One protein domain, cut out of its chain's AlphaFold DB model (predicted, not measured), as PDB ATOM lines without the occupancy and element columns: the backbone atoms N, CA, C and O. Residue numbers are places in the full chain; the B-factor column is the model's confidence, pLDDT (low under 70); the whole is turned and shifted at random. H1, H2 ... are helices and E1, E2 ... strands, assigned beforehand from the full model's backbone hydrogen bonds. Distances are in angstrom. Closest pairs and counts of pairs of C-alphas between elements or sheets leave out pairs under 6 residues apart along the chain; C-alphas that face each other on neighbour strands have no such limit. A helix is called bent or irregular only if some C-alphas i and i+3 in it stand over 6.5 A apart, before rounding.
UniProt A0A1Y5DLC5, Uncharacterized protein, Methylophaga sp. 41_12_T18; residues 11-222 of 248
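This is residues 11 to 222 of the 248 residues of an uncharacterized protein of Methylophaga sp. 41_12_T18 (UniProt A0A1Y5DLC5). A wide, twisted seven-stranded sheet makes a wall, with H2 and H3 over one face. Over part of its other face, set off from it and with strands crossing its own, lies a smaller sheet of four strands, and H4 is on that face too. The printed part has 212 residues, in the order E1 E2 H1 E3 E4 E5 E6 E7 H2 H3 E8 E9 H4 E10 E11; the class is mixed, helices and strands. Both sheets are antiparallel, in the orders E4 E5 E7 E8 E9 E10 E11 and E1 E2 E3 E6. The whole is compact, with a radius of gyration of the C-alphas of 16.6 A, and spans 42 by 42 by 37 A.

Pass residues 11 to 26, which hold no named element, and find E1, residues 27 to 29, beginning at C-alpha 27 (18.595, 7.018, 16.273). Read on through E2, 32 to 37; H1, 40 to 43; E3, 49 to 54; E4, 61 to 66; E5, 72 to 77; E6, 82 to 84; E7, 97 to 104, 19.0 A; H2, 106 to 113, irregular, with C-alphas 108 and 111 7.5 A apart; and H3, 123 to 128. Next come E8, 139 to 150, 34.6 A; E9, 153 to 167, 38.6 A, which bends by 64 degrees at residue 158; H4, 181 to 187; E10, 190 to 199, 29.0 A; and E11, 206 to 215, 27.0 A, which bends by 68 degrees at 209 and ends at C-alpha 215 (26.411, -15.038, 12.830).

Start at the hairpin of E8 and E9, where N 146 and O 160 are 2.9 A apart, within hydrogen-bond range. E7 is the antiparallel neighbour of E8, with N 99 and O 143 at 2.8 A. H2 is on this sheet at a height of 9.3 A; its closest C-alpha pair with E7 is Ile 104 and Ile 110, 7.6 A. H3 is on the same face, closest to E11 at the C-alphas of Lys 126 and Ala 214, 6.2 A. H4 is on the opposite face, closest to E9 at the C-alphas of Phe 166 and Asn 187, 6.3 A. H1 only grazes the large sheet, with residues 42 to 43. In the small sheet E2 and E3 are antiparallel, with N 35 and O 51 at 2.9 A. E6 and E8 are only just apart, at 8.5 A. Every O i to N i+4 pair is within range in H3 and H4; H2 has 0 of 4, with 2 of 5 O i to N i+3 pairs, and H1 is too short for an i+4 pair.

The C-alphas farthest apart, those of Thr 152 and Val 222, are 54.4 A apart. The printed part has no cut; the links E6 to E7 and E9 to H4 are long. The mean pLDDT of the printed part is 73.2, and 66 residues are under 70, among them 11 to 48 and 217 to 222.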
ATOM      1  N   ALA A  11      19.792  -8.507  16.113       37.62
ATOM      2  CA  ALA A  11      20.219  -8.949  14.800       37.62
ATOM      3  C   ALA A  11      19.952  -7.968  13.642       37.62
ATOM      4  O   ALA A  11      20.192  -8.287  12.482       37.62
ATOM      5  N   LEU A  12      19.452  -6.773  13.930       39.53
ATOM      6  CA  LEU A  12      19.300  -5.682  12.972       39.53
ATOM      7  C   LEU A  12      20.427  -4.653  13.114       39.53
ATOM      8  O   LEU A  12      20.543  -3.773  12.271       39.53
ATOM      9  N   ALA A  13      21.282  -4.795  14.136       32.12
ATOM     10  CA  ALA A  13      22.415  -3.912  14.392       32.12
ATOM     11  C   ALA A  13      23.769  -4.659  14.484       32.12
ATOM     12  O   ALA A  13      24.787  -4.116  14.060       32.12
ATOM     13  N   SER A  14      23.816  -5.933  14.910       31.91
ATOM     14  CA  SER A  14      25.061  -6.743  14.875       31.91
ATOM     15  C   SER A  14      25.428  -7.294  13.484       31.91
ATOM     16  O   SER A  14      26.453  -7.957  13.307       31.91
ATOM     17  N   ILE A  15      24.603  -7.004  12.475       36.59
ATOM     18  CA  ILE A  15      24.689  -7.584  11.129       36.59
ATOM     19  C   ILE A  15      24.837  -6.565  10.029       36.59
ATOM     20  O   ILE A  15      25.524  -6.833   9.049       36.59
ATOM     21  N   SER A  16      24.251  -5.391  10.167       32.31
ATOM     22  CA  SER A  16      24.552  -4.278   9.272       32.31
ATOM     23  C   SER A  16      26.043  -3.915   9.273       32.31
ATOM     24  O   SER A  16      26.567  -3.431   8.273       32.31
ATOM     25  N   SER A  17      26.749  -4.261  10.353       32.28
ATOM     26  CA  SER A  17      28.205  -4.214  10.484       32.28
ATOM     27  C   SER A  17      28.968  -5.381   9.824       32.28
ATOM     28  O   SER A  17      30.162  -5.234   9.568       32.28
ATOM     29  N   THR A  18      28.340  -6.533   9.533       36.69
ATOM     30  CA  THR A  18      29.047  -7.771   9.114       36.69
ATOM     31  C   THR A  18      28.500  -8.479   7.861       36.69
ATOM     32  O   THR A  18      29.238  -9.232   7.222       36.69
ATOM     33  N   ALA A  19      27.263  -8.215   7.433       29.55
ATOM     34  CA  ALA A  19      26.597  -8.859   6.299       29.55
ATOM     35  C   ALA A  19      26.195  -7.851   5.201       29.55
ATOM     36  O   ALA A  19      25.030  -7.507   5.030       29.55
ATOM     37  N   ILE A  20      27.178  -7.461   4.385       34.66
ATOM     38  CA  ILE A  20      26.994  -6.803   3.075       34.66
ATOM     39  C   ILE A  20      26.258  -5.443   3.129       34.66
ATOM     40  O   ILE A  20      25.151  -5.292   2.627       34.66
ATOM     41  N   ALA A  21      26.967  -4.419   3.616       29.42
ATOM     42  CA  ALA A  21      26.869  -3.032   3.128       29.42
ATOM     43  C   ALA A  21      25.466  -2.375   3.062       29.42
ATOM     44  O   ALA A  21      25.236  -1.503   2.222       29.42
ATOM     45  N   ALA A  22      24.547  -2.742   3.958       34.66
ATOM     46  CA  ALA A  22      23.281  -2.039   4.158       34.66
ATOM     47  C   ALA A  22      23.431  -1.003   5.295       34.66
ATOM     48  O   ALA A  22      23.746  -1.396   6.420       34.66
ATOM     49  N   PRO A  23      23.226   0.306   5.046       36.62
ATOM     50  CA  PRO A  23      23.390   1.328   6.075       36.62
ATOM     51  C   PRO A  23      22.204   1.317   7.047       36.62
ATOM     52  O   PRO A  23      21.117   1.785   6.718       36.62
ATOM     53  N   THR A  24      22.424   0.815   8.260       39.72
ATOM     54  CA  THR A  24      21.491   0.987   9.381       39.72
ATOM     55  C   THR A  24      21.909   2.177  10.218       39.72
ATOM     56  O   THR A  24      23.075   2.281  10.602       39.72
ATOM     57  N   THR A  25      20.958   3.030  10.568       45.34
ATOM     58  CA  THR A  25      21.178   4.124  11.514       45.34
ATOM     59  C   THR A  25      20.374   3.861  12.777       45.34
ATOM     60  O   THR A  25      19.143   3.840  12.729       45.34
ATOM     61  N   LEU A  26      21.067   3.680  13.900       47.06
ATOM     62  CA  LEU A  26      20.463   3.843  15.217       47.06
ATOM     63  C   LEU A  26      20.165   5.334  15.415       47.06
ATOM     64  O   LEU A  26      21.015   6.180  15.133       47.06
ATOM     65  N   SER A  27      18.967   5.659  15.891       45.97
ATOM     66  CA  SER A  27      18.595   7.018  16.273       45.97
ATOM     67  C   SER A  27      17.876   6.982  17.614       45.97
ATOM     68  O   SER A  27      16.860   6.308  17.763       45.97
ATOM     69  N   THR A  28      18.420   7.684  18.603       42.94
ATOM     70  CA  THR A  28      17.822   7.801  19.935       42.94
ATOM     71  C   THR A  28      17.032   9.107  20.006       42.94
ATOM     72  O   THR A  28      17.541  10.177  19.665       42.94
ATOM     73  N   ILE A  29      15.746   9.025  20.364       45.38
ATOM     74  CA  ILE A  29      14.826  10.170  20.361       45.38
ATOM     75  C   ILE A  29      14.002  10.130  21.655       45.38
ATOM     76  O   ILE A  29      12.939   9.518  21.729       45.38
ATOM     77  N   ASN A  30      14.492  10.842  22.677       52.19
ATOM     78  CA  ASN A  30      14.018  10.784  24.071       52.19
ATOM     79  C   ASN A  30      14.316   9.409  24.715       52.19
ATOM     80  O   ASN A  30      15.383   8.866  24.451       52.19
ATOM     81  N   THR A  31      13.432   8.850  25.556       56.69
ATOM     82  CA  THR A  31      13.629   7.509  26.168       56.69
ATOM     83  C   THR A  31      13.509   6.353  25.166       56.69
ATOM     84  O   THR A  31      13.776   5.204  25.501       56.69
ATOM     85  N   TRP A  32      13.127   6.647  23.919       55.50
ATOM     86  CA  TRP A  32      12.887   5.649  22.887       55.50
ATOM     87  C   TRP A  32      14.104   5.549  21.966       55.50
ATOM     88  O   TRP A  32      14.505   6.525  21.319       55.50
ATOM     89  N   GLU A  33      14.669   4.351  21.859       64.81
ATOM     90  CA  GLU A  33      15.633   4.028  20.815       64.81
ATOM     91  C   GLU A  33      14.884   3.545  19.563       64.81
ATOM     92  O   GLU A  33      13.917   2.783  19.630       64.81
ATOM     93  N   THR A  34      15.319   4.026  18.397       61.66
ATOM     94  CA  THR A  34      14.814   3.602  17.088       61.66
ATOM     95  C   THR A  34      15.944   2.947  16.304       61.66
ATOM     96  O   THR A  34      16.872   3.618  15.844       61.66
ATOM     97  N   ALA A  35      15.862   1.629  16.133       60.50
ATOM     98  CA  ALA A  35      16.714   0.882  15.212       60.50
ATOM     99  C   ALA A  35      16.087   0.870  13.806       60.50
ATOM    100  O   ALA A  35      14.867   0.937  13.668       60.50
ATOM    101  N   THR A  36      16.905   0.760  12.753       57.09
ATOM    102  CA  THR A  36      16.455   0.720  11.344       57.09
ATOM    103  C   THR A  36      17.237  -0.329  10.547       57.09
ATOM    104  O   THR A  36      18.369  -0.636  10.907       57.09
ATOM    105  N   GLY A  37      16.646  -0.927   9.503       58.75
ATOM    106  CA  GLY A  37      17.181  -2.133   8.847       58.75
ATOM    107  C   GLY A  37      16.271  -2.734   7.768       58.75
ATOM    108  O   GLY A  37      15.246  -2.161   7.416       58.75
ATOM    109  N   LEU A  38      16.646  -3.882   7.190       55.19
ATOM    110  CA  LEU A  38      15.980  -4.459   6.008       55.19
ATOM    111  C   LEU A  38      15.443  -5.878   6.267       55.19
ATOM    112  O   LEU A  38      16.220  -6.821   6.366       55.19
ATOM    113  N   LEU A  39      14.115  -6.045   6.257       56.72
ATOM    114  CA  LEU A  39      13.408  -7.338   6.191       56.72
ATOM    115  C   LEU A  39      13.157  -7.807   4.744       56.72
ATOM    116  O   LEU A  39      12.559  -8.865   4.524       56.72
ATOM    117  N   ALA A  40      13.618  -7.047   3.742       50.22
ATOM    118  CA  ALA A  40      13.508  -7.385   2.319       50.22
ATOM    119  C   ALA A  40      13.902  -8.841   1.979       50.22
ATOM    120  O   ALA A  40      13.167  -9.467   1.211       50.22
ATOM    121  N   PRO A  41      14.953  -9.444   2.583       49.41
ATOM    122  CA  PRO A  41      15.285 -10.854   2.364       49.41
ATOM    123  C   PRO A  41      14.220 -11.857   2.846       49.41
ATOM    124  O   PRO A  41      14.149 -12.957   2.313       49.41
ATOM    125  N   TYR A  42      13.424 -11.525   3.865       51.31
ATOM    126  CA  TYR A  42      12.467 -12.450   4.491       51.31
ATOM    127  C   TYR A  42      11.043 -12.350   3.938       51.31
ATOM    128  O   TYR A  42      10.324 -13.346   3.947       51.31
ATOM    129  N   GLN A  43      10.617 -11.165   3.497       57.78
ATOM    130  CA  GLN A  43       9.215 -10.892   3.137       57.78
ATOM    131  C   GLN A  43       9.054 -10.147   1.798       57.78
ATOM    132  O   GLN A  43       7.968  -9.667   1.491       57.78
ATOM    133  N   ASN A  44      10.120 -10.025   0.995       54.69
ATOM    134  CA  ASN A  44      10.152  -9.188  -0.217       54.69
ATOM    135  C   ASN A  44       9.748  -7.715   0.039       54.69
ATOM    136  O   ASN A  44       9.215  -7.054  -0.850       54.69
ATOM    137  N   GLN A  45       9.997  -7.204   1.256       61.28
ATOM    138  CA  GLN A  45       9.739  -5.811   1.646       61.28
ATOM    139  C   GLN A  45      10.311  -4.815   0.624       61.28
ATOM    140  O   GLN A  45      11.459  -4.928   0.190       61.28
ATOM    141  N   VAL A  46       9.539  -3.759   0.359       56.28
ATOM    142  CA  VAL A  46       9.947  -2.592  -0.435       56.28
ATOM    143  C   VAL A  46      10.139  -1.387   0.499       56.28
ATOM    144  O   VAL A  46       9.305  -0.488   0.551       56.28
ATOM    145  N   GLY A  47      11.216  -1.383   1.290       63.22
ATOM    146  CA  GLY A  47      11.488  -0.319   2.266       63.22
ATOM    147  C   GLY A  47      12.585  -0.646   3.282       63.22
ATOM    148  O   GLY A  47      13.222  -1.695   3.198       63.22
ATOM    149  N   ILE A  48      12.769   0.265   4.241       67.56
ATOM    150  CA  ILE A  48      13.555   0.084   5.470       67.56
ATOM    151  C   ILE A  48      12.557  -0.075   6.614       67.56
ATOM    152  O   ILE A  48      11.720   0.799   6.824       67.56
ATOM    153  N   ALA A  49      12.644  -1.195   7.326       70.00
ATOM    154  CA  ALA A  49      11.887  -1.427   8.542       70.00
ATOM    155  C   ALA A  49      12.564  -0.710   9.720       70.00
ATOM    156  O   ALA A  49      13.784  -0.519   9.734       70.00
ATOM    157  N   SER A  50      11.748  -0.325  10.692       72.06
ATOM    158  CA  SER A  50      12.123   0.427  11.882       72.06
ATOM    159  C   SER A  50      11.520  -0.241  13.110       72.06
ATOM    160  O   SER A  50      10.366  -0.675  13.078       72.06
ATOM    161  N   TRP A  51      12.287  -0.298  14.194       74.62
ATOM    162  CA  TRP A  51      11.855  -0.853  15.473       74.62
ATOM    163  C   TRP A  51      12.030   0.205  16.534       74.62
ATOM    164  O   TRP A  51      13.133   0.716  16.737       74.62
ATOM    165  N   ASN A  52      10.931   0.502  17.201       73.62
ATOM    166  CA  ASN A  52      10.855   1.475  18.267       73.62
ATOM    167  C   ASN A  52      10.697   0.708  19.578       73.62
ATOM    168  O   ASN A  52       9.821  -0.150  19.688       73.62
ATOM    169  N   TYR A  53      11.557   0.994  20.552       73.62
ATOM    170  CA  TYR A  53      11.457   0.453  21.905       73.62
ATOM    171  C   TYR A  53      11.870   1.500  22.936       73.62
ATOM    172  O   TYR A  53      12.671   2.389  22.653       73.62
ATOM    173  N   ASP A  54      11.303   1.390  24.134       73.00
ATOM    174  CA  ASP A  54      11.740   2.167  25.294       73.00
ATOM    175  C   ASP A  54      12.897   1.425  25.980       73.00
ATOM    176  O   ASP A  54      12.825   0.201  26.143       73.00
ATOM    177  N   THR A  55      13.965   2.139  26.343       75.25
ATOM    178  CA  THR A  55      15.063   1.562  27.134       75.25
ATOM    179  C   THR A  55      14.789   1.609  28.630       75.25
ATOM    180  O   THR A  55      15.384   0.808  29.350       75.25
ATOM    181  N   ASP A  56      13.862   2.451  29.105       76.56
ATOM    182  CA  ASP A  56      13.369   2.392  30.481       76.56
ATOM    183  C   ASP A  56      12.414   1.196  30.632       76.56
ATOM    184  O   ASP A  56      11.314   1.150  30.076       76.56
ATOM    185  N   LEU A  57      12.847   0.199  31.402       77.12
ATOM    186  CA  LEU A  57      12.072  -1.013  31.660       77.12
ATOM    187  C   LEU A  57      11.200  -0.901  32.914       77.12
ATOM    188  O   LEU A  57      10.385  -1.788  33.161       77.12
ATOM    189  N   SER A  58      11.330   0.175  33.701       76.31
ATOM    190  CA  SER A  58      10.520   0.393  34.908       76.31
ATOM    191  C   SER A  58       9.047   0.696  34.602       76.31
ATOM    192  O   SER A  58       8.186   0.497  35.460       76.31
ATOM    193  N   VAL A  59       8.755   1.126  33.369       73.31
ATOM    194  CA  VAL A  59       7.402   1.405  32.856       73.31
ATOM    195  C   VAL A  59       6.800   0.257  32.031       73.31
ATOM    196  O   VAL A  59       5.617   0.306  31.691       73.31
ATOM    197  N   ALA A  60       7.581  -0.777  31.703       77.19
ATOM    198  CA  ALA A  60       7.125  -1.922  30.916       77.19
ATOM    199  C   ALA A  60       6.431  -2.983  31.792       77.19
ATOM    200  O   ALA A  60       6.791  -3.195  32.950       77.19
ATOM    201  N   THR A  61       5.448  -3.702  31.238       85.38
ATOM    202  CA  THR A  61       4.809  -4.820  31.953       85.38
ATOM    203  C   THR A  61       5.690  -6.055  31.832       85.38
ATOM    204  O   THR A  61       5.886  -6.555  30.724       85.38
ATOM    205  N   SER A  62       6.208  -6.558  32.954       86.06
ATOM    206  CA  SER A  62       7.108  -7.712  32.976       86.06
ATOM    207  C   SER A  62       6.518  -8.942  33.668       86.06
ATOM    208  O   SER A  62       5.729  -8.852  34.611       86.06
ATOM    209  N   THR A  63       6.930 -10.115  33.198       89.25
ATOM    210  CA  THR A  63       6.722 -11.415  33.844       89.25
ATOM    211  C   THR A  63       8.072 -12.114  33.964       89.25
ATOM    212  O   THR A  63       8.903 -12.018  33.066       89.25
ATOM    213  N   SER A  64       8.321 -12.799  35.081       89.31
ATOM    214  CA  SER A  64       9.600 -13.476  35.330       89.31
ATOM    215  C   SER A  64       9.388 -14.914  35.794       89.31
ATOM    216  O   SER A  64       8.420 -15.210  36.496       89.31
ATOM    217  N   THR A  65      10.262 -15.820  35.361       90.31
ATOM    218  CA  THR A  65      10.252 -17.251  35.694       90.31
ATOM    219  C   THR A  65      11.684 -17.741  35.876       90.31
ATOM    220  O   THR A  65      12.525 -17.535  35.004       90.31
ATOM    221  N   THR A  66      11.954 -18.439  36.979       91.75
ATOM    222  CA  THR A  66      13.240 -19.106  37.224       91.75
ATOM    223  C   THR A  66      13.110 -20.605  36.949       91.75
ATOM    224  O   THR A  66      12.178 -21.251  37.432       91.75
ATOM    225  N   LEU A  67      14.032 -21.159  36.162       90.31
ATOM    226  CA  LEU A  67      14.107 -22.584  35.835       90.31
ATOM    227  C   LEU A  67      14.792 -23.380  36.955       90.31
ATOM    228  O   LEU A  67      15.469 -22.826  37.820       90.31
ATOM    229  N   ALA A  68      14.666 -24.708  36.916       89.69
ATOM    230  CA  ALA A  68      15.289 -25.601  37.899       89.69
ATOM    231  C   ALA A  68      16.834 -25.573  37.888       89.69
ATOM    232  O   ALA A  68      17.451 -25.998  38.864       89.69
ATOM    233  N   SER A  69      17.452 -25.066  36.817       89.25
ATOM    234  CA  SER A  69      18.892 -24.808  36.702       89.25
ATOM    235  C   SER A  69      19.363 -23.533  37.414       89.25
ATOM    236  O   SER A  69      20.555 -23.385  37.666       89.25
ATOM    237  N   GLY A  70      18.445 -22.614  37.742       89.62
ATOM    238  CA  GLY A  70      18.744 -21.263  38.231       89.62
ATOM    239  C   GLY A  70      18.613 -20.162  37.168       89.62
ATOM    240  O   GLY A  70      18.504 -18.991  37.533       89.62
ATOM    241  N   THR A  71      18.543 -20.515  35.878       90.88
ATOM    242  CA  THR A  71      18.287 -19.570  34.777       90.88
ATOM    243  C   THR A  71      17.034 -18.746  35.039       90.88
ATOM    244  O   THR A  71      15.982 -19.307  35.348       90.88
ATOM    245  N   THR A  72      17.110 -17.427  34.868       91.69
ATOM    246  CA  THR A  72      15.962 -16.526  35.049       91.69
ATOM    247  C   THR A  72      15.572 -15.883  33.726       91.69
ATOM    248  O   THR A  72      16.375 -15.206  33.092       91.69
ATOM    249  N   ILE A  73      14.326 -16.095  33.309       89.94
ATOM    250  CA  ILE A  73      13.731 -15.527  32.098       89.94
ATOM    251  C   ILE A  73      12.782 -14.413  32.533       89.94
ATOM    252  O   ILE A  73      11.825 -14.684  33.256       89.94
ATOM    253  N   THR A  74      13.018 -13.182  32.080       88.56
ATOM    254  CA  THR A  74      12.139 -12.033  32.325       88.56
ATOM    255  C   THR A  74      11.685 -11.438  30.997       88.56
ATOM    256  O   THR A  74      12.468 -10.816  30.277       88.56
ATOM    257  N   THR A  75      10.409 -11.641  30.675       87.12
ATOM    258  CA  THR A  75       9.748 -11.125  29.474       87.12
ATOM    259  C   THR A  75       9.116  -9.773  29.775       87.12
ATOM    260  O   THR A  75       8.370  -9.631  30.740       87.12
ATOM    261  N   TYR A  76       9.393  -8.788  28.931       82.88
ATOM    262  CA  TYR A  76       8.861  -7.434  28.964       82.88
ATOM    263  C   TYR A  76       7.912  -7.231  27.778       82.88
ATOM    264  O   TYR A  76       8.210  -7.576  26.632       82.88
ATOM    265  N   THR A  77       6.752  -6.649  28.065       79.81
ATOM    266  CA  THR A  77       5.694  -6.353  27.097       79.81
ATOM    267  C   THR A  77       5.243  -4.908  27.259       79.81
ATOM    268  O   THR A  77       5.018  -4.423  28.371       79.81
ATOM    269  N   SER A  78       5.126  -4.198  26.140       78.50
ATOM    270  CA  SER A  78       4.673  -2.811  26.112       78.50
ATOM    271  C   SER A  78       4.112  -2.467  24.731       78.50
ATOM    272  O   SER A  78       4.705  -2.874  23.732       78.50
ATOM    273  N   PRO A  79       3.037  -1.662  24.628       64.38
ATOM    274  CA  PRO A  79       2.596  -1.106  23.349       64.38
ATOM    275  C   PRO A  79       3.602  -0.111  22.735       64.38
ATOM    276  O   PRO A  79       3.386   0.325  21.609       64.38
ATOM    277  N   SER A  80       4.689   0.253  23.435       72.12
ATOM    278  CA  SER A  80       5.804   1.001  22.834       72.12
ATOM    279  C   SER A  80       6.654   0.155  21.881       72.12
ATOM    280  O   SER A  80       7.173   0.688  20.901       72.12
ATOM    281  N   TYR A  81       6.765  -1.154  22.126       75.50
ATOM    282  CA  TYR A  81       7.625  -2.067  21.370       75.50
ATOM    283  C   TYR A  81       6.976  -2.407  20.026       75.50
ATOM    284  O   TYR A  81       6.131  -3.296  19.942       75.50
ATOM    285  N   THR A  82       7.328  -1.666  18.976       79.31
ATOM    286  CA  THR A  82       6.605  -1.668  17.692       79.31
ATOM    287  C   THR A  82       7.529  -1.801  16.485       79.31
ATOM    288  O   THR A  82       8.646  -1.285  16.472       79.31
ATOM    289  N   LEU A  83       7.039  -2.499  15.456       76.44
ATOM    290  CA  LEU A  83       7.700  -2.687  14.165       76.44
ATOM    291  C   LEU A  83       6.927  -1.949  13.062       76.44
ATOM    292  O   LEU A  83       5.745  -2.200  12.841       76.44
ATOM    293  N   THR A  84       7.596  -1.034  12.365       75.44
ATOM    294  CA  THR A  84       7.026  -0.177  11.311       75.44
ATOM    295  C   THR A  84       7.941  -0.123  10.083       75.44
ATOM    296  O   THR A  84       9.039  -0.678  10.084       75.44
ATOM    297  N   GLY A  85       7.499   0.497   8.988       69.44
ATOM    298  CA  GLY A  85       8.302   0.684   7.771       69.44
ATOM    299  C   GLY A  85       8.551  -0.601   6.973       69.44
ATOM    300  O   GLY A  85       9.261  -0.581   5.967       69.44
ATOM    301  N   THR A  86       7.939  -1.724   7.369       67.88
ATOM    302  CA  THR A  86       8.095  -3.043   6.727       67.88
ATOM    303  C   THR A  86       7.652  -3.064   5.262       67.88
ATOM    304  O   THR A  86       7.927  -4.025   4.554       67.88
ATOM    305  N   GLY A  87       6.987  -2.012   4.781       65.44
ATOM    306  CA  GLY A  87       6.501  -1.900   3.409       65.44
ATOM    307  C   GLY A  87       5.169  -2.618   3.204       65.44
ATOM    308  O   GLY A  87       4.892  -3.068   2.096       65.44
ATOM    309  N   GLY A  88       4.363  -2.750   4.266       62.41
ATOM    310  CA  GLY A  88       3.068  -3.435   4.212       62.41
ATOM    311  C   GLY A  88       3.161  -4.963   4.261       62.41
ATOM    312  O   GLY A  88       2.274  -5.644   3.751       62.41
ATOM    313  N   THR A  89       4.224  -5.515   4.857       67.19
ATOM    314  CA  THR A  89       4.273  -6.953   5.177       67.19
ATOM    315  C   THR A  89       3.352  -7.272   6.355       67.19
ATOM    316  O   THR A  89       2.870  -6.377   7.050       67.19
ATOM    317  N   SER A  90       3.174  -8.561   6.649       72.94
ATOM    318  CA  SER A  90       2.451  -9.047   7.831       72.94
ATOM    319  C   SER A  90       2.886  -8.417   9.166       72.94
ATOM    320  O   SER A  90       2.099  -8.402  10.106       72.94
ATOM    321  N   PHE A  91       4.102  -7.877   9.279       78.12
ATOM    322  CA  PHE A  91       4.598  -7.296  10.531       78.12
ATOM    323  C   PHE A  91       4.413  -5.771  10.664       78.12
ATOM    324  O   PHE A  91       4.850  -5.196  11.656       78.12
ATOM    325  N   GLU A  92       3.766  -5.105   9.702       80.00
ATOM    326  CA  GLU A  92       3.536  -3.654   9.739       80.00
ATOM    327  C   GLU A  92       2.633  -3.231  10.916       80.00
ATOM    328  O   GLU A  92       1.479  -3.645  11.002       80.00
ATOM    329  N   ASN A  93       3.145  -2.360  11.790       82.00
ATOM    330  CA  ASN A  93       2.527  -1.916  13.049       82.00
ATOM    331  C   ASN A  93       2.284  -3.028  14.090       82.00
ATOM    332  O   ASN A  93       1.552  -2.804  15.055       82.00
ATOM    333  N   GLN A  94       2.897  -4.207  13.943       82.00
ATOM    334  CA  GLN A  94       2.803  -5.247  14.969       82.00
ATOM    335  C   GLN A  94       3.638  -4.865  16.202       82.00
ATOM    336  O   GLN A  94       4.782  -4.413  16.090       82.00
ATOM    337  N   THR A  95       3.072  -5.088  17.389       83.75
ATOM    338  CA  THR A  95       3.807  -5.029  18.658       83.75
ATOM    339  C   THR A  95       4.654  -6.284  18.847       83.75
ATOM    340  O   THR A  95       4.176  -7.380  18.548       83.75
ATOM    341  N   PHE A  96       5.863  -6.147  19.389       80.38
ATOM    342  CA  PHE A  96       6.760  -7.269  19.676       80.38
ATOM    343  C   PHE A  96       6.985  -7.461  21.183       80.38
ATOM    344  O   PHE A  96       6.905  -6.509  21.960       80.38
ATOM    345  N   SER A  97       7.258  -8.699  21.599       81.31
ATOM    346  CA  SER A  97       7.706  -9.017  22.957       81.31
ATOM    347  C   SER A  97       9.232  -9.120  23.001       81.31
ATOM    348  O   SER A  97       9.885  -9.385  21.987       81.31
ATOM    349  N   TYR A  98       9.807  -8.863  24.172       81.88
ATOM    350  CA  TYR A  98      11.248  -8.859  24.407       81.88
ATOM    351  C   TYR A  98      11.538  -9.614  25.705       81.88
ATOM    352  O   TYR A  98      10.848  -9.398  26.694       81.88
ATOM    353  N   SER A  99      12.552 -10.477  25.748       86.88
ATOM    354  CA  SER A  99      12.926 -11.211  26.963       86.88
ATOM    355  C   SER A  99      14.423 -11.142  27.240       86.88
ATOM    356  O   SER A  99      15.239 -11.471  26.378       86.88
ATOM    357  N   VAL A 100      14.766 -10.789  28.480       88.44
ATOM    358  CA  VAL A 100      16.098 -11.021  29.049       88.44
ATOM    359  C   VAL A 100      16.122 -12.432  29.610       88.44
ATOM    360  O   VAL A 100      15.203 -12.840  30.319       88.44
ATOM    361  N   ILE A 101      17.175 -13.174  29.307       89.81
ATOM    362  CA  ILE A 101      17.410 -14.514  29.829       89.81
ATOM    363  C   ILE A 101      18.781 -14.470  30.497       89.81
ATOM    364  O   ILE A 101      19.792 -14.314  29.817       89.81
ATOM    365  N   ASN A 102      18.808 -14.557  31.821       91.69
ATOM    366  CA  ASN A 102      20.025 -14.483  32.618       91.69
ATOM    367  C   ASN A 102      20.474 -15.885  33.049       91.69
ATOM    368  O   ASN A 102      19.659 -16.679  33.533       91.69
ATOM    369  N   ASN A 103      21.765 -16.158  32.875       91.62
ATOM    370  CA  ASN A 103      22.459 -17.381  33.251       91.62
ATOM    371  C   ASN A 103      21.776 -18.667  32.736       91.62
ATOM    372  O   ASN A 103      21.352 -19.541  33.497       91.62
ATOM    373  N   ILE A 104      21.658 -18.773  31.405       91.50
ATOM    374  CA  ILE A 104      21.161 -19.950  30.676       91.50
ATOM    375  C   ILE A 104      22.303 -20.875  30.239       91.50
ATOM    376  O   ILE A 104      23.287 -20.419  29.663       91.50
ATOM    377  N   SER A 105      22.131 -22.187  30.436       92.94
ATOM    378  CA  SER A 105      22.961 -23.229  29.811       92.94
ATOM    379  C   SER A 105      22.229 -23.809  28.588       92.94
ATOM    380  O   SER A 105      21.270 -24.571  28.762       92.94
ATOM    381  N   PRO A 106      22.620 -23.482  27.338       90.06
ATOM    382  CA  PRO A 106      21.895 -23.907  26.136       90.06
ATOM    383  C   PRO A 106      21.693 -25.425  26.005       90.06
ATOM    384  O   PRO A 106      20.656 -25.865  25.521       90.06
ATOM    385  N   ALA A 107      22.646 -26.246  26.439       88.69
ATOM    386  CA  ALA A 107      22.547 -27.706  26.379       88.69
ATOM    387  C   ALA A 107      21.478 -28.275  27.333       88.69
ATOM    388  O   ALA A 107      20.985 -29.380  27.107       88.69
ATOM    389  N   THR A 108      21.122 -27.522  28.378       88.88
ATOM    390  CA  THR A 108      20.196 -27.938  29.442       88.88
ATOM    391  C   THR A 108      18.817 -27.305  29.254       88.88
ATOM    392  O   THR A 108      17.798 -27.994  29.221       88.88
ATOM    393  N   ASP A 109      18.793 -25.983  29.090       88.81
ATOM    394  CA  ASP A 109      17.617 -25.151  29.346       88.81
ATOM    395  C   ASP A 109      16.986 -24.556  28.086       88.81
ATOM    396  O   ASP A 109      15.885 -24.008  28.152       88.81
ATOM    397  N   ILE A 110      17.629 -24.685  26.918       84.56
ATOM    398  CA  ILE A 110      17.114 -24.081  25.680       84.56
ATOM    399  C   ILE A 110      15.696 -24.572  25.348       84.56
ATOM    400  O   ILE A 110      14.888 -23.807  24.834       84.56
ATOM    401  N   SER A 111      15.341 -25.800  25.742       81.88
ATOM    402  CA  SER A 111      13.987 -26.365  25.635       81.88
ATOM    403  C   SER A 111      12.890 -25.512  26.292       81.88
ATOM    404  O   SER A 111      11.741 -25.583  25.863       81.88
ATOM    405  N   ALA A 112      13.220 -24.690  27.296       79.38
ATOM    406  CA  ALA A 112      12.279 -23.771  27.938       79.38
ATOM    407  C   ALA A 112      12.007 -22.498  27.111       79.38
ATOM    408  O   ALA A 112      10.940 -21.905  27.255       79.38
ATOM    409  N   ILE A 113      12.931 -22.101  26.222       76.56
ATOM    410  CA  ILE A 113      12.757 -20.969  25.289       76.56
ATOM    411  C   ILE A 113      12.479 -21.416  23.839       76.56
ATOM    412  O   ILE A 113      11.977 -20.634  23.034       76.56
ATOM    413  N   LEU A 114      12.700 -22.698  23.518       67.31
ATOM    414  CA  LEU A 114      12.259 -23.389  22.297       67.31
ATOM    415  C   LEU A 114      10.735 -23.629  22.273       67.31
ATOM    416  O   LEU A 114      10.259 -24.716  21.934       67.31
ATOM    417  N   ASN A 115       9.925 -22.601  22.537       60.44
ATOM    418  CA  ASN A 115       8.581 -22.616  21.970       60.44
ATOM    419  C   ASN A 115       8.742 -22.501  20.448       60.44
ATOM    420  O   ASN A 115       9.098 -21.438  19.962       60.44
ATOM    421  N   SER A 116       8.492 -23.605  19.739       49.28
ATOM    422  CA  SER A 116       8.586 -23.901  18.286       49.28
ATOM    423  C   SER A 116       8.541 -22.795  17.203       49.28
ATOM    424  O   SER A 116       8.859 -23.091  16.055       49.28
ATOM    425  N   ALA A 117       8.118 -21.566  17.498       48.53
ATOM    426  CA  ALA A 117       8.203 -20.410  16.599       48.53
ATOM    427  C   ALA A 117       9.370 -19.453  16.910       48.53
ATOM    428  O   ALA A 117       9.834 -18.759  16.008       48.53
ATOM    429  N   ILE A 118       9.787 -19.404  18.175       57.72
ATOM    430  CA  ILE A 118      10.548 -18.317  18.800       57.72
ATOM    431  C   ILE A 118      12.061 -18.572  18.709       57.72
ATOM    432  O   ILE A 118      12.849 -17.680  18.399       57.72
ATOM    433  N   VAL A 119      12.463 -19.828  18.890       64.81
ATOM    434  CA  VAL A 119      13.818 -20.342  18.649       64.81
ATOM    435  C   VAL A 119      13.673 -21.725  17.989       64.81
ATOM    436  O   VAL A 119      12.657 -22.395  18.180       64.81
ATOM    437  N   SER A 120      14.646 -22.151  17.176       68.56
ATOM    438  CA  SER A 120      14.577 -23.406  16.408       68.56
ATOM    439  C   SER A 120      15.481 -24.515  16.953       68.56
ATOM    440  O   SER A 120      16.449 -24.264  17.670       68.56
ATOM    441  N   SER A 121      15.239 -25.744  16.493       75.25
ATOM    442  CA  SER A 121      16.146 -26.875  16.705       75.25
ATOM    443  C   SER A 121      17.523 -26.727  16.040       75.25
ATOM    444  O   SER A 121      18.437 -27.436  16.445       75.25
ATOM    445  N   ASP A 122      17.713 -25.818  15.069       83.50
ATOM    446  CA  ASP A 122      19.019 -25.591  14.421       83.50
ATOM    447  C   ASP A 122      19.904 -24.548  15.132       83.50
ATOM    448  O   ASP A 122      21.044 -24.327  14.715       83.50
ATOM    449  N   LEU A 123      19.419 -23.944  16.231       86.19
ATOM    450  CA  LEU A 123      20.202 -23.005  17.038       86.19
ATOM    451  C   LEU A 123      21.504 -23.644  17.541       86.19
ATOM    452  O   LEU A 123      22.573 -23.083  17.314       86.19
ATOM    453  N   LEU A 124      21.413 -24.787  18.233       89.00
ATOM    454  CA  LEU A 124      22.562 -25.428  18.886       89.00
ATOM    455  C   LEU A 124      23.643 -25.810  17.867       89.00
ATOM    456  O   LEU A 124      24.816 -25.487  18.062       89.00
ATOM    457  N   ASP A 125      23.235 -26.410  16.745       89.62
ATOM    458  CA  ASP A 125      24.128 -26.747  15.633       89.62
ATOM    459  C   ASP A 125      24.871 -25.508  15.122       89.62
ATOM    460  O   ASP A 125      26.080 -25.562  14.896       89.62
ATOM    461  N   LYS A 126      24.169 -24.373  14.989       87.00
ATOM    462  CA  LYS A 126      24.740 -23.105  14.516       87.00
ATOM    463  C   LYS A 126      25.633 -22.405  15.535       87.00
ATOM    464  O   LYS A 126      26.624 -21.799  15.128       87.00
ATOM    465  N   MET A 127      25.296 -22.473  16.824       88.69
ATOM    466  CA  MET A 127      26.139 -21.976  17.918       88.69
ATOM    467  C   MET A 127      27.504 -22.660  17.885       88.69
ATOM    468  O   MET A 127      28.529 -21.980  17.887       88.69
ATOM    469  N   VAL A 128      27.516 -23.990  17.755       90.75
ATOM    470  CA  VAL A 128      28.752 -24.780  17.667       90.75
ATOM    471  C   VAL A 128      29.446 -24.586  16.315       90.75
ATOM    472  O   VAL A 128      30.647 -24.331  16.270       90.75
ATOM    473  N   THR A 129      28.718 -24.687  15.198       84.88
ATOM    474  CA  THR A 129      29.285 -24.689  13.837       84.88
ATOM    475  C   THR A 129      28.524 -23.740  12.901       84.88
ATOM    476  O   THR A 129      27.364 -23.991  12.583       84.88
ATOM    477  N   PRO A 130      29.157 -22.685  12.351       80.00
ATOM    478  CA  PRO A 130      30.599 -22.423  12.321       80.00
ATOM    479  C   PRO A 130      31.116 -21.533  13.467       80.00
ATOM    480  O   PRO A 130      32.281 -21.145  13.423       80.00
ATOM    481  N   HIS A 131      30.273 -21.151  14.432       81.56
ATOM    482  CA  HIS A 131      30.546 -20.003  15.313       81.56
ATOM    483  C   HIS A 131      31.314 -20.320  16.606       81.56
ATOM    484  O   HIS A 131      31.885 -19.412  17.202       81.56
ATOM    485  N   GLY A 132      31.434 -21.594  16.991       88.00
ATOM    486  CA  GLY A 132      32.371 -22.046  18.024       88.00
ATOM    487  C   GLY A 132      31.962 -21.801  19.480       88.00
ATOM    488  O   GLY A 132      32.815 -21.928  20.356       88.00
ATOM    489  N   LEU A 133      30.696 -21.474  19.760       90.56
ATOM    490  CA  LEU A 133      30.178 -21.388  21.129       90.56
ATOM    491  C   LEU A 133      29.966 -22.801  21.694       90.56
ATOM    492  O   LEU A 133      29.502 -23.700  20.989       90.56
ATOM    493  N   ASN A 134      30.275 -22.997  22.977       92.38
ATOM    494  CA  ASN A 134      30.040 -24.257  23.675       92.38
ATOM    495  C   ASN A 134      28.671 -24.202  24.377       92.38
ATOM    496  O   ASN A 134      28.533 -23.495  25.369       92.38
ATOM    497  N   PRO A 135      27.657 -24.977  23.948       91.00
ATOM    498  CA  PRO A 135      26.323 -24.918  24.544       91.00
ATOM    499  C   PRO A 135      26.269 -25.400  26.003       91.00
ATOM    500  O   PRO A 135      25.220 -25.294  26.623       91.00
ATOM    501  N   ASN A 136      27.358 -25.939  26.554       93.00
ATOM    502  CA  ASN A 136      27.444 -26.312  27.967       93.00
ATOM    503  C   ASN A 136      27.917 -25.155  28.870       93.00
ATOM    504  O   ASN A 136      27.796 -25.281  30.086       93.00
ATOM    505  N   ASP A 137      28.457 -24.065  28.309       94.62
ATOM    506  CA  ASP A 137      28.787 -22.855  29.075       94.62
ATOM    507  C   ASP A 137      27.501 -22.158  29.558       94.62
ATOM    508  O   ASP A 137      26.426 -22.325  28.970       94.62
ATOM    509  N   THR A 138      27.624 -21.320  30.586       94.44
ATOM    510  CA  THR A 138      26.611 -20.313  30.915       94.44
ATOM    511  C   THR A 138      26.710 -19.131  29.951       94.44
ATOM    512  O   THR A 138      27.803 -18.630  29.674       94.44
ATOM    513  N   TYR A 139      25.566 -18.628  29.495       93.69
ATOM    514  CA  TYR A 139      25.465 -17.370  28.763       93.69
ATOM    515  C   TYR A 139      24.284 -16.541  29.270       93.69
ATOM    516  O   TYR A 139      23.317 -17.082  29.803       93.69
ATOM    517  N   ASP A 140      24.322 -15.241  29.005       91.81
ATOM    518  CA  ASP A 140      23.133 -14.394  29.010       91.81
ATOM    519  C   ASP A 140      22.572 -14.262  27.592       91.81
ATOM    520  O   ASP A 140      23.311 -14.357  26.608       91.81
ATOM    521  N   MET A 141      21.266 -14.029  27.454       88.56
ATOM    522  CA  MET A 141      20.632 -13.838  26.152       88.56
ATOM    523  C   MET A 141      19.575 -12.735  26.129       88.56
ATOM    524  O   MET A 141      18.867 -12.478  27.100       88.56
ATOM    525  N   VAL A 142      19.434 -12.140  24.946       85.81
ATOM    526  CA  VAL A 142      18.332 -11.263  24.550       85.81
ATOM    527  C   VAL A 142      17.528 -11.967  23.480       85.81
ATOM    528  O   VAL A 142      18.039 -12.236  22.393       85.81
ATOM    529  N   LEU A 143      16.264 -12.219  23.777       85.00
ATOM    530  CA  LEU A 143      15.282 -12.764  22.856       85.00
ATOM    531  C   LEU A 143      14.254 -11.685  22.504       85.00
ATOM    532  O   LEU A 143      13.923 -10.836  23.328       85.00
ATOM    533  N   PHE A 144      13.711 -11.743  21.295       80.75
ATOM    534  CA  PHE A 144      12.468 -11.056  20.956       80.75
ATOM    535  C   PHE A 144      11.604 -11.948  20.059       80.75
ATOM    536  O   PHE A 144      12.113 -12.838  19.362       80.75
ATOM    537  N   ASP A 145      10.317 -11.631  20.006       81.44
ATOM    538  CA  ASP A 145       9.370 -12.238  19.084       81.44
ATOM    539  C   ASP A 145       8.293 -11.247  18.635       81.44
ATOM    540  O   ASP A 145       7.818 -10.398  19.387       81.44
ATOM    541  N   VAL A 146       7.900 -11.361  17.368       81.06
ATOM    542  CA  VAL A 146       6.736 -10.692  16.796       81.06
ATOM    543  C   VAL A 146       5.942 -11.704  15.982       81.06
ATOM    544  O   VAL A 146       6.494 -12.446  15.165       81.06
ATOM    545  N   ASN A 147       4.632 -11.751  16.203       82.62
ATOM    546  CA  ASN A 147       3.728 -12.609  15.450       82.62
ATOM    547  C   ASN A 147       2.742 -11.781  14.626       82.62
ATOM    548  O   ASN A 147       2.240 -10.748  15.062       82.62
ATOM    549  N   HIS A 148       2.413 -12.295  13.449       82.38
ATOM    550  CA  HIS A 148       1.205 -11.953  12.721       82.38
ATOM    551  C   HIS A 148       0.339 -13.206  12.666       82.38
ATOM    552  O   HIS A 148       0.629 -14.138  11.909       82.38
ATOM    553  N   ALA A 149      -0.687 -13.249  13.513       82.50
ATOM    554  CA  ALA A 149      -1.652 -14.336  13.497       82.50
ATOM    555  C   ALA A 149      -2.568 -14.238  12.269       82.50
ATOM    556  O   ALA A 149      -2.893 -13.140  11.811       82.50
ATOM    557  N   PHE A 150      -3.007 -15.377  11.741       79.00
ATOM    558  CA  PHE A 150      -3.958 -15.393  10.633       79.00
ATOM    559  C   PHE A 150      -5.371 -15.067  11.141       79.00
ATOM    560  O   PHE A 150      -5.776 -15.493  12.216       79.00
ATOM    561  N   ALA A 151      -6.155 -14.316  10.362       71.00
ATOM    562  CA  ALA A 151      -7.409 -13.711  10.836       71.00
ATOM    563  C   ALA A 151      -8.489 -14.701  11.337       71.00
ATOM    564  O   ALA A 151      -9.434 -14.287  12.004       71.00
ATOM    565  N   THR A 152      -8.367 -15.992  11.014       73.00
ATOM    566  CA  THR A 152      -9.270 -17.069  11.454       73.00
ATOM    567  C   THR A 152      -8.717 -17.928  12.594       73.00
ATOM    568  O   THR A 152      -9.442 -18.782  13.095       73.00
ATOM    569  N   ASP A 153      -7.457 -17.738  13.000       72.88
ATOM    570  CA  ASP A 153      -6.796 -18.514  14.053       72.88
ATOM    571  C   ASP A 153      -5.693 -17.669  14.735       72.88
ATOM    572  O   ASP A 153      -4.650 -17.423  14.126       72.88
ATOM    573  N   PRO A 154      -5.872 -17.250  16.006       67.50
ATOM    574  CA  PRO A 154      -4.901 -16.421  16.726       67.50
ATOM    575  C   PRO A 154      -3.592 -17.151  17.088       67.50
ATOM    576  O   PRO A 154      -2.639 -16.511  17.532       67.50
ATOM    577  N   THR A 155      -3.539 -18.479  16.938       70.62
ATOM    578  CA  THR A 155      -2.386 -19.333  17.275       70.62
ATOM    579  C   THR A 155      -1.595 -19.811  16.054       70.62
ATOM    580  O   THR A 155      -0.415 -20.149  16.180       70.62
ATOM    581  N   SER A 156      -2.201 -19.766  14.867       80.94
ATOM    582  CA  SER A 156      -1.531 -19.951  13.577       80.94
ATOM    583  C   SER A 156      -1.078 -18.612  12.998       80.94
ATOM    584  O   SER A 156      -1.760 -17.600  13.142       80.94
ATOM    585  N   GLY A 157       0.067 -18.575  12.318       81.56
ATOM    586  CA  GLY A 157       0.590 -17.311  11.805       81.56
ATOM    587  C   GLY A 157       2.010 -17.365  11.266       81.56
ATOM    588  O   GLY A 157       2.653 -18.418  11.210       81.56
ATOM    589  N   ILE A 158       2.505 -16.181  10.907       81.69
ATOM    590  CA  ILE A 158       3.919 -15.938  10.620       81.69
ATOM    591  C   ILE A 158       4.557 -15.343  11.876       81.69
ATOM    592  O   ILE A 158       4.064 -14.365  12.434       81.69
ATOM    593  N   TYR A 159       5.659 -15.940  12.305       81.12
ATOM    594  CA  TYR A 159       6.441 -15.540  13.465       81.12
ATOM    595  C   TYR A 159       7.835 -15.135  13.002       81.12
ATOM    596  O   TYR A 159       8.469 -15.865  12.239       81.12
ATOM    597  N   LEU A 160       8.295 -13.976  13.458       79.44
ATOM    598  CA  LEU A 160       9.666 -13.509  13.309       79.44
ATOM    599  C   LEU A 160      10.248 -13.361  14.714       79.44
ATOM    600  O   LEU A 160       9.679 -12.681  15.567       79.44
ATOM    601  N   SER A 161      11.373 -14.015  14.962       80.56
ATOM    602  CA  SER A 161      12.011 -14.056  16.275       80.56
ATOM    603  C   SER A 161      13.523 -14.136  16.120       80.56
ATOM    604  O   SER A 161      14.049 -14.405  15.036       80.56
ATOM    605  N   GLY A 162      14.254 -13.868  17.193       78.94
ATOM    606  CA  GLY A 162      15.704 -13.797  17.115       78.94
ATOM    607  C   GLY A 162      16.350 -13.563  18.461       78.94
ATOM    608  O   GLY A 162      15.758 -13.005  19.381       78.94
ATOM    609  N   LEU A 163      17.582 -14.033  18.560       83.19
ATOM    610  CA  LEU A 163      18.266 -14.304  19.809       83.19
ATOM    611  C   LEU A 163      19.686 -13.760  19.710       83.19
ATOM    612  O   LEU A 163      20.367 -13.971  18.709       83.19
ATOM    613  N   ASN A 164      20.135 -13.044  20.728       83.94
ATOM    614  CA  ASN A 164      21.521 -12.622  20.874       83.94
ATOM    615  C   ASN A 164      22.067 -13.197  22.166       83.94
ATOM    616  O   ASN A 164      21.357 -13.220  23.165       83.94
ATOM    617  N   ILE A 165      23.298 -13.685  22.118       88.25
ATOM    618  CA  ILE A 165      23.953 -14.405  23.203       88.25
ATOM    619  C   ILE A 165      25.171 -13.594  23.621       88.25
ATOM    620  O   ILE A 165      25.960 -13.173  22.778       88.25
ATOM    621  N   PHE A 166      25.305 -13.379  24.919       89.75
ATOM    622  CA  PHE A 166      26.329 -12.583  25.580       89.75
ATOM    623  C   PHE A 166      27.140 -13.502  26.499       89.75
ATOM    624  O   PHE A 166      26.895 -14.706  26.570       89.75
ATOM    625  N   LYS A 167      28.127 -12.958  27.210       92.38
ATOM    626  CA  LYS A 167      28.779 -13.712  28.290       92.38
ATOM    627  C   LYS A 167      27.837 -13.869  29.487       92.38
ATOM    628  O   LYS A 167      26.902 -13.092  29.635       92.38
ATOM    629  N   GLU A 168      28.127 -14.866  30.316       91.56
ATOM    630  CA  GLU A 168      27.684 -14.956  31.714       91.56
ATOM    631  C   GLU A 168      27.824 -13.592  32.428       91.56
ATOM    632  O   GLU A 168      28.800 -12.871  32.191       91.56
ATOM    633  N   ASP A 169      26.838 -13.241  33.262       89.19
ATOM    634  CA  ASP A 169      26.739 -11.980  34.022       89.19
ATOM    635  C   ASP A 169      26.859 -10.673  33.191       89.19
ATOM    636  O   ASP A 169      27.368  -9.654  33.673       89.19
ATOM    637  N   PHE A 170      26.379 -10.659  31.941       90.00
ATOM    638  CA  PHE A 170      26.275  -9.425  31.142       90.00
ATOM    639  C   PHE A 170      25.065  -8.559  31.549       90.00
ATOM    640  O   PHE A 170      25.137  -7.329  31.512       90.00
ATOM    641  N   PHE A 171      23.969  -9.182  31.983       86.06
ATOM    642  CA  PHE A 171      22.833  -8.537  32.640       86.06
ATOM    643  C   PHE A 171      22.838  -8.832  34.143       86.06
ATOM    644  O   PHE A 171      23.293  -9.878  34.599       86.06
ATOM    645  N   SER A 172      22.245  -7.936  34.933       75.06
ATOM    646  CA  SER A 172      21.831  -8.273  36.296       75.06
ATOM    647  C   SER A 172      20.520  -9.069  36.286       75.06
ATOM    648  O   SER A 172      19.675  -8.884  35.411       75.06
ATOM    649  N   SER A 173      20.309  -9.907  37.306       65.38
ATOM    650  CA  SER A 173      19.119 -10.771  37.453       65.38
ATOM    651  C   SER A 173      17.775 -10.030  37.380       65.38
ATOM    652  O   SER A 173      16.768 -10.596  36.955       65.38
ATOM    653  N   THR A 174      17.764  -8.744  37.731       68.50
ATOM    654  CA  THR A 174      16.746  -7.775  37.313       68.50
ATOM    655  C   THR A 174      17.431  -6.574  36.676       68.50
ATOM    656  O   THR A 174      18.340  -6.010  37.291       68.50
ATOM    657  N   ILE A 175      16.965  -6.131  35.507       75.31
ATOM    658  CA  ILE A 175      17.349  -4.843  34.913       75.31
ATOM    659  C   ILE A 175      16.161  -3.871  34.912       75.31
ATOM    660  O   ILE A 175      15.024  -4.255  34.634       75.31
ATOM    661  N   SER A 176      16.433  -2.606  35.243       77.00
ATOM    662  CA  SER A 176      15.470  -1.493  35.185       77.00
ATOM    663  C   SER A 176      15.647  -0.610  33.946       77.00
ATOM    664  O   SER A 176      14.781   0.202  33.648       77.00
ATOM    665  N   SER A 177      16.761  -0.770  33.231       79.44
ATOM    666  CA  SER A 177      17.047  -0.148  31.940       79.44
ATOM    667  C   SER A 177      17.727  -1.181  31.056       79.44
ATOM    668  O   SER A 177      18.532  -1.972  31.553       79.44
ATOM    669  N   LEU A 178      17.455  -1.149  29.755       75.69
ATOM    670  CA  LEU A 178      18.301  -1.826  28.778       75.69
ATOM    671  C   LEU A 178      19.664  -1.122  28.670       75.69
ATOM    672  O   LEU A 178      19.710   0.110  28.767       75.69
ATOM    673  N   PRO A 179      20.759  -1.868  28.432       74.62
ATOM    674  CA  PRO A 179      21.972  -1.317  27.836       74.62
ATOM    675  C   PRO A 179      21.674  -0.776  26.429       74.62
ATOM    676  O   PRO A 179      20.748  -1.243  25.760       74.62
ATOM    677  N   THR A 180      22.458   0.194  25.962       68.94
ATOM    678  CA  THR A 180      22.242   0.811  24.635       68.94
ATOM    679  C   THR A 180      22.441  -0.197  23.501       68.94
ATOM    680  O   THR A 180      23.246  -1.124  23.623       68.94
ATOM    681  N   ALA A 181      21.793  -0.003  22.348       65.00
ATOM    682  CA  ALA A 181      22.019  -0.890  21.198       65.00
ATOM    683  C   ALA A 181      23.496  -0.992  20.754       65.00
ATOM    684  O   ALA A 181      23.904  -2.049  20.277       65.00
ATOM    685  N   GLU A 182      24.320   0.048  20.933       64.50
ATOM    686  CA  GLU A 182      25.763  -0.008  20.631       64.50
ATOM    687  C   GLU A 182      26.529  -0.912  21.617       64.50
ATOM    688  O   GLU A 182      27.358  -1.733  21.212       64.50
ATOM    689  N   GLU A 183      26.207  -0.828  22.908       71.12
ATOM    690  CA  GLU A 183      26.759  -1.688  23.960       71.12
ATOM    691  C   GLU A 183      26.331  -3.153  23.783       71.12
ATOM    692  O   GLU A 183      27.155  -4.066  23.865       71.12
ATOM    693  N   LEU A 184      25.060  -3.382  23.442       75.12
ATOM    694  CA  LEU A 184      24.540  -4.711  23.130       75.12
ATOM    695  C   LEU A 184      25.219  -5.303  21.877       75.12
ATOM    696  O   LEU A 184      25.626  -6.463  21.878       75.12
ATOM    697  N   VAL A 185      25.395  -4.523  20.807       72.25
ATOM    698  CA  VAL A 185      26.043  -5.004  19.570       72.25
ATOM    699  C   VAL A 185      27.528  -5.300  19.764       72.25
ATOM    700  O   VAL A 185      28.027  -6.276  19.207       72.25
ATOM    701  N   SER A 186      28.234  -4.487  20.551       72.31
ATOM    702  CA  SER A 186      29.670  -4.666  20.802       72.31
ATOM    703  C   SER A 186      29.997  -5.832  21.747       72.31
ATOM    704  O   SER A 186      31.113  -6.350  21.683       72.31
ATOM    705  N   ASN A 187      29.039  -6.285  22.566       81.00
ATOM    706  CA  ASN A 187      29.209  -7.411  23.498       81.00
ATOM    707  C   ASN A 187      28.497  -8.713  23.080       81.00
ATOM    708  O   ASN A 187      28.763  -9.760  23.674       81.00
ATOM    709  N   SER A 188      27.627  -8.682  22.063       84.31
ATOM    710  CA  SER A 188      26.992  -9.885  21.508       84.31
ATOM    711  C   SER A 188      28.051 -10.849  20.955       84.31
ATOM    712  O   SER A 188      28.811 -10.507  20.055       84.31
ATOM    713  N   LEU A 189      28.112 -12.070  21.487       87.12
ATOM    714  CA  LEU A 189      28.992 -13.147  21.022       87.12
ATOM    715  C   LEU A 189      28.442 -13.830  19.771       87.12
ATOM    716  O   LEU A 189      29.198 -14.334  18.940       87.12
ATOM    717  N   PHE A 190      27.117 -13.905  19.670       84.94
ATOM    718  CA  PHE A 190      26.406 -14.673  18.661       84.94
ATOM    719  C   PHE A 190      24.991 -14.140  18.496       84.94
ATOM    720  O   PHE A 190      24.304 -13.810  19.460       84.94
ATOM    721  N   THR A 191      24.543 -14.125  17.252       83.06
ATOM    722  CA  THR A 191      23.264 -13.590  16.834       83.06
ATOM    723  C   THR A 191      22.556 -14.581  15.923       83.06
ATOM    724  O   THR A 191      23.082 -14.974  14.882       83.06
ATOM    725  N   TYR A 192      21.324 -14.922  16.275       79.62
ATOM    726  CA  TYR A 192      20.447 -15.832  15.554       79.62
ATOM    727  C   TYR A 192      19.126 -15.148  15.183       79.62
ATOM    728  O   TYR A 192      18.632 -14.292  15.915       79.62
ATOM    729  N   GLY A 193      18.545 -15.533  14.047       78.81
ATOM    730  CA  GLY A 193      17.239 -15.054  13.591       78.81
ATOM    731  C   GLY A 193      16.455 -16.159  12.891       78.81
ATOM    732  O   GLY A 193      17.042 -16.979  12.175       78.81
ATOM    733  N   VAL A 194      15.137 -16.179  13.098       77.88
ATOM    734  CA  VAL A 194      14.209 -17.163  12.536       77.88
ATOM    735  C   VAL A 194      12.917 -16.513  12.053       77.88
ATOM    736  O   VAL A 194      12.333 -15.665  12.720       77.88
ATOM    737  N   LEU A 195      12.459 -16.959  10.888       79.19
ATOM    738  CA  LEU A 195      11.129 -16.722  10.354       79.19
ATOM    739  C   LEU A 195      10.426 -18.079  10.217       79.19
ATOM    740  O   LEU A 195      10.889 -18.944   9.467       79.19
ATOM    741  N   THR A 196       9.299 -18.247  10.905       79.19
ATOM    742  CA  THR A 196       8.512 -19.487  10.920       79.19
ATOM    743  C   THR A 196       7.066 -19.194  10.532       79.19
ATOM    744  O   THR A 196       6.385 -18.425  11.204       79.19
ATOM    745  N   ALA A 197       6.562 -19.838   9.481       80.44
ATOM    746  CA  ALA A 197       5.129 -19.921   9.205       80.44
ATOM    747  C   ALA A 197       4.607 -21.243   9.782       80.44
ATOM    748  O   ALA A 197       5.022 -22.316   9.329       80.44
ATOM    749  N   ARG A 198       3.724 -21.178  10.788       79.69
ATOM    750  CA  ARG A 198       3.182 -22.361  11.478       79.69
ATOM    751  C   ARG A 198       1.664 -22.330  11.616       79.69
ATOM    752  O   ARG A 198       1.056 -21.262  11.652       79.69
ATOM    753  N   GLU A 199       1.088 -23.515  11.771       81.44
ATOM    754  CA  GLU A 199      -0.334 -23.739  12.015       81.44
ATOM    755  C   GLU A 199      -0.532 -24.593  13.281       81.44
ATOM    756  O   GLU A 199       0.049 -25.673  13.397       81.44
ATOM    757  N   VAL A 200      -1.327 -24.124  14.245       74.94
ATOM    758  CA  VAL A 200      -1.567 -24.774  15.552       74.94
ATOM    759  C   VAL A 200      -2.942 -25.458  15.543       74.94
ATOM    760  O   VAL A 200      -3.860 -25.110  16.275       74.94
ATOM    761  N   THR A 201      -3.094 -26.482  14.701       70.88
ATOM    762  CA  THR A 201      -4.338 -27.282  14.634       70.88
ATOM    763  C   THR A 201      -4.507 -28.264  15.798       70.88
ATOM    764  O   THR A 201      -5.570 -28.860  15.964       70.88
ATOM    765  N   ASN A 202      -3.443 -28.501  16.568       66.00
ATOM    766  CA  ASN A 202      -3.370 -29.483  17.646       66.00
ATOM    767  C   ASN A 202      -2.222 -29.123  18.617       66.00
ATOM    768  O   ASN A 202      -1.571 -28.090  18.465       66.00
ATOM    769  N   THR A 203      -1.941 -29.992  19.592       65.31
ATOM    770  CA  THR A 203      -0.894 -29.814  20.616       65.31
ATOM    771  C   THR A 203       0.519 -29.587  20.061       65.31
ATOM    772  O   THR A 203       1.366 -29.064  20.778       65.31
ATOM    773  N   ASN A 204       0.787 -29.977  18.810       68.06
ATOM    774  CA  ASN A 204       2.045 -29.727  18.112       68.06
ATOM    775  C   ASN A 204       1.786 -28.863  16.863       68.06
ATOM    776  O   ASN A 204       1.010 -29.287  15.999       68.06
ATOM    777  N   PRO A 205       2.429 -27.690  16.716       74.06
ATOM    778  CA  PRO A 205       2.316 -26.902  15.497       74.06
ATOM    779  C   PRO A 205       2.904 -27.615  14.278       74.06
ATOM    780  O   PRO A 205       4.021 -28.133  14.318       74.06
ATOM    781  N   THR A 206       2.191 -27.531  13.161       80.25
ATOM    782  CA  THR A 206       2.711 -27.867  11.835       80.25
ATOM    783  C   THR A 206       3.510 -26.678  11.308       80.25
ATOM    784  O   THR A 206       2.981 -25.571  11.224       80.25
ATOM    785  N   ILE A 207       4.778 -26.880  10.943       79.38
ATOM    786  CA  ILE A 207       5.607 -25.839  10.317       79.38
ATOM    787  C   ILE A 207       5.479 -25.962   8.796       79.38
ATOM    788  O   ILE A 207       5.878 -26.969   8.214       79.38
ATOM    789  N   HIS A 208       4.937 -24.923   8.159       77.00
ATOM    790  CA  HIS A 208       4.710 -24.848   6.708       77.00
ATOM    791  C   HIS A 208       5.819 -24.097   5.964       77.00
ATOM    792  O   HIS A 208       6.032 -24.317   4.775       77.00
ATOM    793  N   GLY A 209       6.532 -23.207   6.655       73.19
ATOM    794  CA  GLY A 209       7.634 -22.432   6.092       73.19
ATOM    795  C   GLY A 209       8.652 -22.067   7.162       73.19
ATOM    796  O   GLY A 209       8.285 -21.776   8.299       73.19
ATOM    797  N   TYR A 210       9.932 -22.099   6.800       77.25
ATOM    798  CA  TYR A 210      11.037 -21.927   7.737       77.25
ATOM    799  C   TYR A 210      12.248 -21.290   7.049       77.25
ATOM    800  O   TYR A 210      12.710 -21.780   6.016       77.25
ATOM    801  N   ALA A 211      12.778 -20.217   7.634       74.88
ATOM    802  CA  ALA A 211      14.049 -19.611   7.248       74.88
ATOM    803  C   ALA A 211      14.810 -19.168   8.501       74.88
ATOM    804  O   ALA A 211      14.239 -18.551   9.394       74.88
ATOM    805  N   SER A 212      16.104 -19.473   8.575       76.75
ATOM    806  CA  SER A 212      16.891 -19.315   9.800       76.75
ATOM    807  C   SER A 212      18.352 -18.983   9.514       76.75
ATOM    808  O   SER A 212      18.905 -19.357   8.476       76.75
ATOM    809  N   PHE A 213      19.022 -18.324  10.458       75.31
ATOM    810  CA  PHE A 213      20.402 -17.868  10.280       75.31
ATOM    811  C   PHE A 213      21.134 -17.677  11.611       75.31
ATOM    812  O   PHE A 213      20.500 -17.353  12.607       75.31
ATOM    813  N   ALA A 214      22.466 -17.804  11.595       78.12
ATOM    814  CA  ALA A 214      23.333 -17.343  12.679       78.12
ATOM    815  C   ALA A 214      24.605 -16.632  12.181       78.12
ATOM    816  O   ALA A 214      25.223 -17.091  11.214       78.12
ATOM    817  N   THR A 215      25.043 -15.587  12.891       76.75
ATOM    818  CA  THR A 215      26.411 -15.038  12.830       76.75
ATOM    819  C   THR A 215      26.928 -14.708  14.224       76.75
ATOM    820  O   THR A 215      26.188 -14.172  15.038       76.75
ATOM    821  N   SER A 216      28.209 -14.941  14.480       75.75
ATOM    822  CA  SER A 216      28.963 -14.156  15.465       75.75
ATOM    823  C   SER A 216      29.467 -12.851  14.833       75.75
ATOM    824  O   SER A 216      29.513 -12.758  13.597       75.75
ATOM    825  N   PRO A 217      29.872 -11.837  15.621       63.47
ATOM    826  CA  PRO A 217      30.640 -10.723  15.082       63.47
ATOM    827  C   PRO A 217      31.905 -11.243  14.400       63.47
ATOM    828  O   PRO A 217      32.516 -12.217  14.846       63.47
ATOM    829  N   SER A 218      32.343 -10.568  13.337       54.75
ATOM    830  CA  SER A 218      33.652 -10.858  12.758       54.75
ATOM    831  C   SER A 218      34.723 -10.548  13.799       54.75
ATOM    832  O   SER A 218      34.980  -9.377  14.074       54.75
ATOM    833  N   ALA A 219      35.371 -11.581  14.345       48.28
ATOM    834  CA  ALA A 219      36.518 -11.413  15.224       48.28
ATOM    835  C   ALA A 219      37.555 -10.523  14.523       48.28
ATOM    836  O   ALA A 219      38.140 -10.917  13.511       48.28
ATOM    837  N   VAL A 220      37.745  -9.301  15.032       43.28
ATOM    838  CA  VAL A 220      38.740  -8.367  14.496       43.28
ATOM    839  C   VAL A 220      40.093  -9.071  14.592       43.28
ATOM    840  O   VAL A 220      40.481  -9.442  15.705       43.28
ATOM    841  N   PRO A 221      40.812  -9.303  13.474       40.56
ATOM    842  CA  PRO A 221      42.079 -10.014  13.528       40.56
ATOM    843  C   PRO A 221      43.015  -9.282  14.483       40.56
ATOM    844  O   PRO A 221      43.327  -8.114  14.242       40.56
ATOM    845  N   VAL A 222      43.427  -9.957  15.567       54.66
ATOM    846  CA  VAL A 222      44.343  -9.397  16.575       54.66
ATOM    847  C   VAL A 222      45.511  -8.773  15.812       54.66
ATOM    848  O   VAL A 222      46.209  -9.518  15.113       54.66
TER     849      VAL A 222